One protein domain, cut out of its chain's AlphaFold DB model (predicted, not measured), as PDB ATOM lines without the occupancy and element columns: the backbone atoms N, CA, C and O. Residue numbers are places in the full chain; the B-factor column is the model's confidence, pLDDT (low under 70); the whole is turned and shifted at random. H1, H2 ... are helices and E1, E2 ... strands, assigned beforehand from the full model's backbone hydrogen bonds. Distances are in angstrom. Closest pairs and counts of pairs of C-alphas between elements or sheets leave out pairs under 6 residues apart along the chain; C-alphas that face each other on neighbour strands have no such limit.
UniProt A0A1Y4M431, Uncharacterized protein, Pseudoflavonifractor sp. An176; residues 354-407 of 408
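What this domain is: This is residues 354 to 407 of the 408 residues of an uncharacterized protein of Pseudoflavonifractor sp. An176 (UniProt A0A1Y4M431). A twisted two-stranded hairpin, E1 and E2, reaches out to one side, and E2 passes straight into H3, a short helix near the middle of the model; the three small helices H1, H2 and H4 are spread loosely around that end. Residues 356 to 361 and 398 to 403 stick out free. The printed part has 54 residues with four named helices and two named strands, in the order H1 H2 E1 E2 H3 H4; the sheet, E1 - E2, is antiparallel and the class is mixed, helices and strands. The whole is loose, with a radius of gyration of the C-alphas of 13.6 A and spans of 38 by 27 by 19 A.

Where its parts are: Find C-alpha 370 at (-44.290, 42.307, -46.707); from there E1, residues 370 to 374, runs 13.4 A. E2, residues 383 to 387, runs 13.2 A back, and H3, residues 388 to 395, runs 10.9 A on to C-alpha 395 at (-45.100, 29.599, -38.034). Earlier are H1, residues 354 to 357, and H2, residues 363 to 366; last comes H4, residues 402 to 406.

How they stand to each other: Look first at the hairpin E1 and E2, antiparallel at 149 degrees, where N 371 and O 386 are 2.9 A apart, within hydrogen-bond range. The closest C-alphas of E1 and H3, Ala 370 and Ala 388, are 6.1 A apart. H2 and H3 are close but not clearly touching, with Pro 363 and Arg 392 closest at 7.4 A between C-alphas. H1 and H4 are each apart from H3. In H3 and H4 every O i to N i+4 pair is within hydrogen-bond range; H1 and H2 are too short for one.

The domain as a whole: The C-alphas farthest apart, Ile 359 and Asp 379, are 39.5 A apart. The printed part has no cut and no long link. Mean pLDDT of the printed part is 81.7; residues 398 and 407 are under 70.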
ATOM      1  N   MET A 354     -50.548  30.635 -31.165       88.31
ATOM      2  CA  MET A 354     -51.318  31.831 -31.526       88.31
ATOM      3  C   MET A 354     -52.814  31.536 -31.542       88.31
ATOM      4  O   MET A 354     -53.565  32.243 -30.879       88.31
ATOM      5  N   VAL A 355     -53.222  30.437 -32.186       84.69
ATOM      6  CA  VAL A 355     -54.619  29.981 -32.182       84.69
ATOM      7  C   VAL A 355     -55.101  29.775 -30.747       84.69
ATOM      8  O   VAL A 355     -56.096  30.365 -30.343       84.69
ATOM      9  N   ALA A 356     -54.373  29.017 -29.922       89.44
ATOM     10  CA  ALA A 356     -54.768  28.780 -28.532       89.44
ATOM     11  C   ALA A 356     -54.789  30.050 -27.658       89.44
ATOM     12  O   ALA A 356     -55.499  30.078 -26.658       89.44
ATOM     13  N   GLY A 357     -53.999  31.073 -28.002       91.62
ATOM     14  CA  GLY A 357     -53.913  32.331 -27.256       91.62
ATOM     15  C   GLY A 357     -54.992  33.356 -27.614       91.62
ATOM     16  O   GLY A 357     -55.276  34.225 -26.793       91.62
ATOM     17  N   ASP A 358     -55.581  33.258 -28.806       91.75
ATOM     18  CA  ASP A 358     -56.611  34.174 -29.294       91.75
ATOM     19  C   ASP A 358     -57.618  33.437 -30.190       91.75
ATOM     20  O   ASP A 358     -57.318  33.052 -31.321       91.75
ATOM     21  N   ILE A 359     -58.853  33.275 -29.705       90.75
ATOM     22  CA  ILE A 359     -59.948  32.672 -30.481       90.75
ATOM     23  C   ILE A 359     -60.259  33.454 -31.766       90.75
ATOM     24  O   ILE A 359     -60.739  32.875 -32.742       90.75
ATOM     25  N   GLY A 360     -59.968  34.755 -31.785       89.56
ATOM     26  CA  GLY A 360     -60.124  35.632 -32.936       89.56
ATOM     27  C   GLY A 360     -58.902  35.718 -33.835       89.56
ATOM     28  O   GLY A 360     -58.931  36.523 -34.764       89.56
ATOM     29  N   PHE A 361     -57.870  34.897 -33.603       88.81
ATOM     30  CA  PHE A 361     -56.672  34.879 -34.432       88.81
ATOM     31  C   PHE A 361     -57.037  34.643 -35.899       88.81
ATOM     32  O   PHE A 361     -57.478  33.553 -36.279       88.81
ATOM     33  N   ASP A 362     -56.846  35.675 -36.719       87.38
ATOM     34  CA  ASP A 362     -57.122  35.648 -38.147       87.38
ATOM     35  C   ASP A 362     -55.811  35.812 -38.935       87.38
ATOM     36  O   ASP A 362     -55.209  36.893 -38.931       87.38
ATOM     37  N   PRO A 363     -55.347  34.759 -39.628       78.62
ATOM     38  CA  PRO A 363     -54.090  34.803 -40.365       78.62
ATOM     39  C   PRO A 363     -54.098  35.799 -41.529       78.62
ATOM     40  O   PRO A 363     -53.027  36.248 -41.924       78.62
ATOM     41  N   GLU A 364     -55.264  36.153 -42.077       78.69
ATOM     42  CA  GLU A 364     -55.364  37.090 -43.206       78.69
ATOM     43  C   GLU A 364     -55.049  38.536 -42.791       78.69
ATOM     44  O   GLU A 364     -54.684  39.343 -43.639       78.69
ATOM     45  N   ILE A 365     -55.176  38.870 -41.499       82.38
ATOM     46  CA  ILE A 365     -54.887  40.215 -40.963       82.38
ATOM     47  C   ILE A 365     -53.666  40.241 -40.039       82.38
ATOM     48  O   ILE A 365     -53.108  41.306 -39.786       82.38
ATOM     49  N   HIS A 366     -53.260  39.087 -39.498       85.88
ATOM     50  CA  HIS A 366     -52.137  39.004 -38.566       85.88
ATOM     51  C   HIS A 366     -50.795  39.268 -39.253       85.88
ATOM     52  O   HIS A 366     -49.931  39.951 -38.697       85.88
ATOM     53  N   TYR A 367     -50.607  38.713 -40.452       81.81
ATOM     54  CA  TYR A 367     -49.349  38.833 -41.174       81.81
ATOM     55  C   TYR A 367     -49.350  40.075 -42.073       81.81
ATOM     56  O   TYR A 367     -50.241  40.219 -42.909       81.81
ATOM     57  N   PRO A 368     -48.345  40.959 -41.957       84.50
ATOM     58  CA  PRO A 368     -48.196  42.090 -42.868       84.50
ATOM     59  C   PRO A 368     -47.893  41.612 -44.293       84.50
ATOM     60  O   PRO A 368     -47.220  40.597 -44.477       84.50
ATOM     61  N   GLU A 369     -48.313  42.387 -45.299       83.75
ATOM     62  CA  GLU A 369     -48.124  42.042 -46.719       83.75
ATOM     63  C   GLU A 369     -46.661  41.715 -47.064       83.75
ATOM     64  O   GLU A 369     -46.384  40.728 -47.751       83.75
ATOM     65  N   ALA A 370     -45.722  42.523 -46.556       85.44
ATOM     66  CA  ALA A 370     -44.290  42.307 -46.707       85.44
ATOM     67  C   ALA A 370     -43.494  42.854 -45.513       85.44
ATOM     68  O   ALA A 370     -43.758  43.951 -45.018       85.44
ATOM     69  N   VAL A 371     -42.465  42.116 -45.089       88.31
ATOM     70  CA  VAL A 371     -41.508  42.526 -44.047       88.31
ATOM     71  C   VAL A 371     -40.086  42.310 -44.534       88.31
ATOM     72  O   VAL A 371     -39.773  41.293 -45.148       88.31
ATOM     73  N   MET A 372     -39.201  43.258 -44.226       87.44
ATOM     74  CA  MET A 372     -37.762  43.080 -44.394       87.44
ATOM     75  C   MET A 372     -37.166  42.467 -43.126       87.44
ATOM     76  O   MET A 372     -37.253  43.059 -42.051       87.44
ATOM     77  N   GLN A 373     -36.542  41.300 -43.256       82.50
ATOM     78  CA  GLN A 373     -35.902  40.586 -42.158       82.50
ATOM     79  C   GLN A 373     -34.406  40.396 -42.433       82.50
ATOM     80  O   GLN A 373     -33.993  40.180 -43.571       82.50
ATOM     81  N   LEU A 374     -33.602  40.476 -41.374       85.25
ATOM     82  CA  LEU A 374     -32.168  40.204 -41.388       85.25
ATOM     83  C   LEU A 374     -31.873  39.111 -40.356       85.25
ATOM     84  O   LEU A 374     -32.114  39.317 -39.166       85.25
ATOM     85  N   ASP A 375     -31.372  37.959 -40.801       79.25
ATOM     86  CA  ASP A 375     -30.969  36.871 -39.904       79.25
ATOM     87  C   ASP A 375     -29.499  37.017 -39.497       79.25
ATOM     88  O   ASP A 375     -28.585  36.668 -40.245       79.25
ATOM     89  N   LEU A 376     -29.288  37.531 -38.284       84.88
ATOM     90  CA  LEU A 376     -27.966  37.751 -37.692       84.88
ATOM     91  C   LEU A 376     -27.257  36.456 -37.253       84.88
ATOM     92  O   LEU A 376     -26.113  36.528 -36.813       84.88
ATOM     93  N   GLY A 377     -27.916  35.295 -37.334       76.81
ATOM     94  CA  GLY A 377     -27.323  33.991 -37.024       76.81
ATOM     95  C   GLY A 377     -26.505  33.384 -38.167       76.81
ATOM     96  O   GLY A 377     -25.919  32.318 -37.989       76.81
ATOM     97  N   THR A 378     -26.468  34.038 -39.331       76.81
ATOM     98  CA  THR A 378     -25.757  33.566 -40.527       76.81
ATOM     99  C   THR A 378     -24.398  34.251 -40.688       76.81
ATOM    100  O   THR A 378     -24.227  35.403 -40.291       76.81
ATOM    101  N   ASP A 379     -23.426  33.551 -41.286       78.31
ATOM    102  CA  ASP A 379     -22.054  34.062 -41.469       78.31
ATOM    103  C   ASP A 379     -21.977  35.303 -42.389       78.31
ATOM    104  O   ASP A 379     -21.034  36.087 -42.287       78.31
ATOM    105  N   ASP A 380     -22.972  35.497 -43.266       82.81
ATOM    106  CA  ASP A 380     -23.147  36.678 -44.127       82.81
ATOM    107  C   ASP A 380     -24.626  37.122 -44.121       82.81
ATOM    108  O   ASP A 380     -25.410  36.697 -44.977       82.81
ATOM    109  N   PRO A 381     -25.052  37.932 -43.135       82.00
ATOM    110  CA  PRO A 381     -26.450  38.297 -42.964       82.00
ATOM    111  C   PRO A 381     -26.908  39.252 -44.071       82.00
ATOM    112  O   PRO A 381     -26.406  40.369 -44.212       82.00
ATOM    113  N   GLN A 382     -27.919  38.833 -44.834       84.62
ATOM    114  CA  GLN A 382     -28.515  39.619 -45.916       84.62
ATOM    115  C   GLN A 382     -29.977  39.950 -45.630       84.62
ATOM    116  O   GLN A 382     -30.717  39.146 -45.063       84.62
ATOM    117  N   TRP A 383     -30.402  41.144 -46.050       88.12
ATOM    118  CA  TRP A 383     -31.804  41.542 -45.977       88.12
ATOM    119  C   TRP A 383     -32.640  40.706 -46.943       88.12
ATOM    120  O   TRP A 383     -32.369  40.676 -48.144       88.12
ATOM    121  N   GLN A 384     -33.687  40.076 -46.421       85.75
ATOM    122  CA  GLN A 384     -34.658  39.305 -47.187       85.75
ATOM    123  C   GLN A 384     -36.039  39.935 -47.036       85.75
ATOM    124  O   GLN A 384     -36.419  40.368 -45.948       85.75
ATOM    125  N   ILE A 385     -36.789  39.998 -48.135       86.19
ATOM    126  CA  ILE A 385     -38.198  40.392 -48.111       86.19
ATOM    127  C   ILE A 385     -39.010  39.111 -47.931       86.19
ATOM    128  O   ILE A 385     -38.943  38.221 -48.775       86.19
ATOM    129  N   CYS A 386     -39.757  39.022 -46.837       85.56
ATOM    130  CA  CYS A 386     -40.687  37.936 -46.559       85.56
ATOM    131  C   CYS A 386     -42.116  38.422 -46.804       85.56
ATOM    132  O   CYS A 386     -42.501  39.477 -46.297       85.56
ATOM    133  N   SER A 387     -42.893  37.652 -47.562       86.56
ATOM    134  CA  SER A 387     -44.331  37.884 -47.726       86.56
ATOM    135  C   SER A 387     -45.126  37.372 -46.518       86.56
ATOM    136  O   SER A 387     -44.629  36.543 -45.749       86.56
ATOM    137  N   ALA A 388     -46.386  37.798 -46.391       82.25
ATOM    138  CA  ALA A 388     -47.331  37.236 -45.420       82.25
ATOM    139  C   ALA A 388     -47.390  35.694 -45.473       82.25
ATOM    140  O   ALA A 388     -47.348  35.022 -44.443       82.25
ATOM    141  N   ASP A 389     -47.406  35.120 -46.682       77.69
ATOM    142  CA  ASP A 389     -47.430  33.669 -46.898       77.69
ATOM    143  C   ASP A 389     -46.133  32.972 -46.461       77.69
ATOM    144  O   ASP A 389     -46.167  31.797 -46.086       77.69
ATOM    145  N   ASP A 390     -44.979  33.645 -46.532       81.88
ATOM    146  CA  ASP A 390     -43.708  33.098 -46.034       81.88
ATOM    147  C   ASP A 390     -43.694  33.059 -44.502       81.88
ATOM    148  O   ASP A 390     -43.293  32.054 -43.914       81.88
ATOM    149  N   LEU A 391     -44.168  34.134 -43.861       83.31
ATOM    150  CA  LEU A 391     -44.275  34.224 -42.404       83.31
ATOM    151  C   LEU A 391     -45.260  33.181 -41.861       83.31
ATOM    152  O   LEU A 391     -44.908  32.417 -40.961       83.31
ATOM    153  N   ARG A 392     -46.445  33.068 -42.477       81.12
ATOM    154  CA  ARG A 392     -47.442  32.051 -42.123       81.12
ATOM    155  C   ARG A 392     -46.878  30.642 -42.238       81.12
ATOM    156  O   ARG A 392     -47.016  29.850 -41.308       81.12
ATOM    157  N   ARG A 393     -46.230  30.322 -43.365       78.44
ATOM    158  CA  ARG A 393     -45.640  28.993 -43.576       78.44
ATOM    159  C   ARG A 393     -44.609  28.668 -42.508       78.44
ATOM    160  O   ARG A 393     -44.642  27.556 -41.993       78.44
ATOM    161  N   ARG A 394     -43.759  29.628 -42.139       81.25
ATOM    162  CA  ARG A 394     -42.761  29.454 -41.079       81.25
ATOM    163  C   ARG A 394     -43.403  29.112 -39.732       81.25
ATOM    164  O   ARG A 394     -42.997  28.154 -39.087       81.25
ATOM    165  N   ASP A 395     -44.432  29.848 -39.321       81.06
ATOM    166  CA  ASP A 395     -45.100  29.599 -38.034       81.06
ATOM    167  C   ASP A 395     -45.906  28.294 -38.014       81.06
ATOM    168  O   ASP A 395     -46.106  27.695 -36.951       81.06
ATOM    169  N   GLN A 396     -46.354  27.849 -39.190       73.44
ATOM    170  CA  GLN A 396     -47.021  26.570 -39.410       73.44
ATOM    171  C   GLN A 396     -46.044  25.405 -39.604       73.44
ATOM    172  O   GLN A 396     -46.502  24.278 -39.769       73.44
ATOM    173  N   GLU A 397     -44.722  25.603 -39.602       70.25
ATOM    174  CA  GLU A 397     -43.773  24.500 -39.794       70.25
ATOM    175  C   GLU A 397     -44.015  23.367 -38.783       70.25
ATOM    176  O   GLU A 397     -44.083  23.574 -37.572       70.25
ATOM    177  N   GLY A 398     -44.190  22.143 -39.296       68.31
ATOM    178  CA  GLY A 398     -44.594  20.975 -38.499       68.31
ATOM    179  C   GLY A 398     -46.111  20.803 -38.318       68.31
ATOM    180  O   GLY A 398     -46.544  19.752 -37.855       68.31
ATOM    181  N   HIS A 399     -46.914  21.777 -38.748       72.88
ATOM    182  CA  HIS A 399     -48.378  21.810 -38.703       72.88
ATOM    183  C   HIS A 399     -48.967  22.318 -40.035       72.88
ATOM    184  O   HIS A 399     -49.701  23.303 -40.096       72.88
ATOM    185  N   GLN A 400     -48.601  21.643 -41.127       71.69
ATOM    186  CA  GLN A 400     -49.041  21.949 -42.491       71.69
ATOM    187  C   GLN A 400     -49.682  20.728 -43.137       71.69
ATOM    188  O   GLN A 400     -49.344  19.579 -42.839       71.69
ATOM    189  N   SER A 401     -50.548  20.989 -44.111       77.06
ATOM    190  CA  SER A 401     -51.133  19.934 -44.928       77.06
ATOM    191  C   SER A 401     -50.088  19.251 -45.814       77.06
ATOM    192  O   SER A 401     -49.146  19.876 -46.312       77.06
ATOM    193  N   LEU A 402     -50.277  17.960 -46.104       80.94
ATOM    194  CA  LEU A 402     -49.425  17.247 -47.064       80.94
ATOM    195  C   LEU A 402     -49.509  17.871 -48.464       80.94
ATOM    196  O   LEU A 402     -48.563  17.751 -49.242       80.94
ATOM    197  N   ARG A 403     -50.629  18.521 -48.802       81.56
ATOM    198  CA  ARG A 403     -50.767  19.278 -50.049       81.56
ATOM    199  C   ARG A 403     -49.888  20.520 -50.057       81.56
ATOM    200  O   ARG A 403     -49.295  20.797 -51.081       81.56
ATOM    201  N   GLU A 404     -49.775  21.251 -48.964       75.00
ATOM    202  CA  GLU A 404     -48.896  22.422 -48.906       75.00
ATOM    203  C   GLU A 404     -47.421  22.015 -48.919       75.00
ATOM    204  O   GLU A 404     -46.616  22.602 -49.635       75.00
ATOM    205  N   LYS A 405     -47.080  20.933 -48.210       75.25
ATOM    206  CA  LYS A 405     -45.705  20.431 -48.154       75.25
ATOM    207  C   LYS A 405     -45.220  19.796 -49.465       75.25
ATOM    208  O   LYS A 405     -44.055  19.947 -49.826       75.25
ATOM    209  N   TYR A 406     -46.080  19.050 -50.167       74.38
ATOM    210  CA  TYR A 406     -45.690  18.252 -51.346       74.38
ATOM    211  C   TYR A 406     -46.446  18.582 -52.632       74.38
ATOM    212  O   TYR A 406     -46.094  18.065 -53.700       74.38
ATOM    213  N   GLY A 407     -47.514  19.369 -52.551       60.66
ATOM    214  CA  GLY A 407     -48.282  19.802 -53.707       60.66
ATOM    215  C   GLY A 407     -47.422  20.706 -54.573       60.66
ATOM    216  O   GLY A 407     -46.912  21.725 -54.122       60.66
TER     217      GLY A 407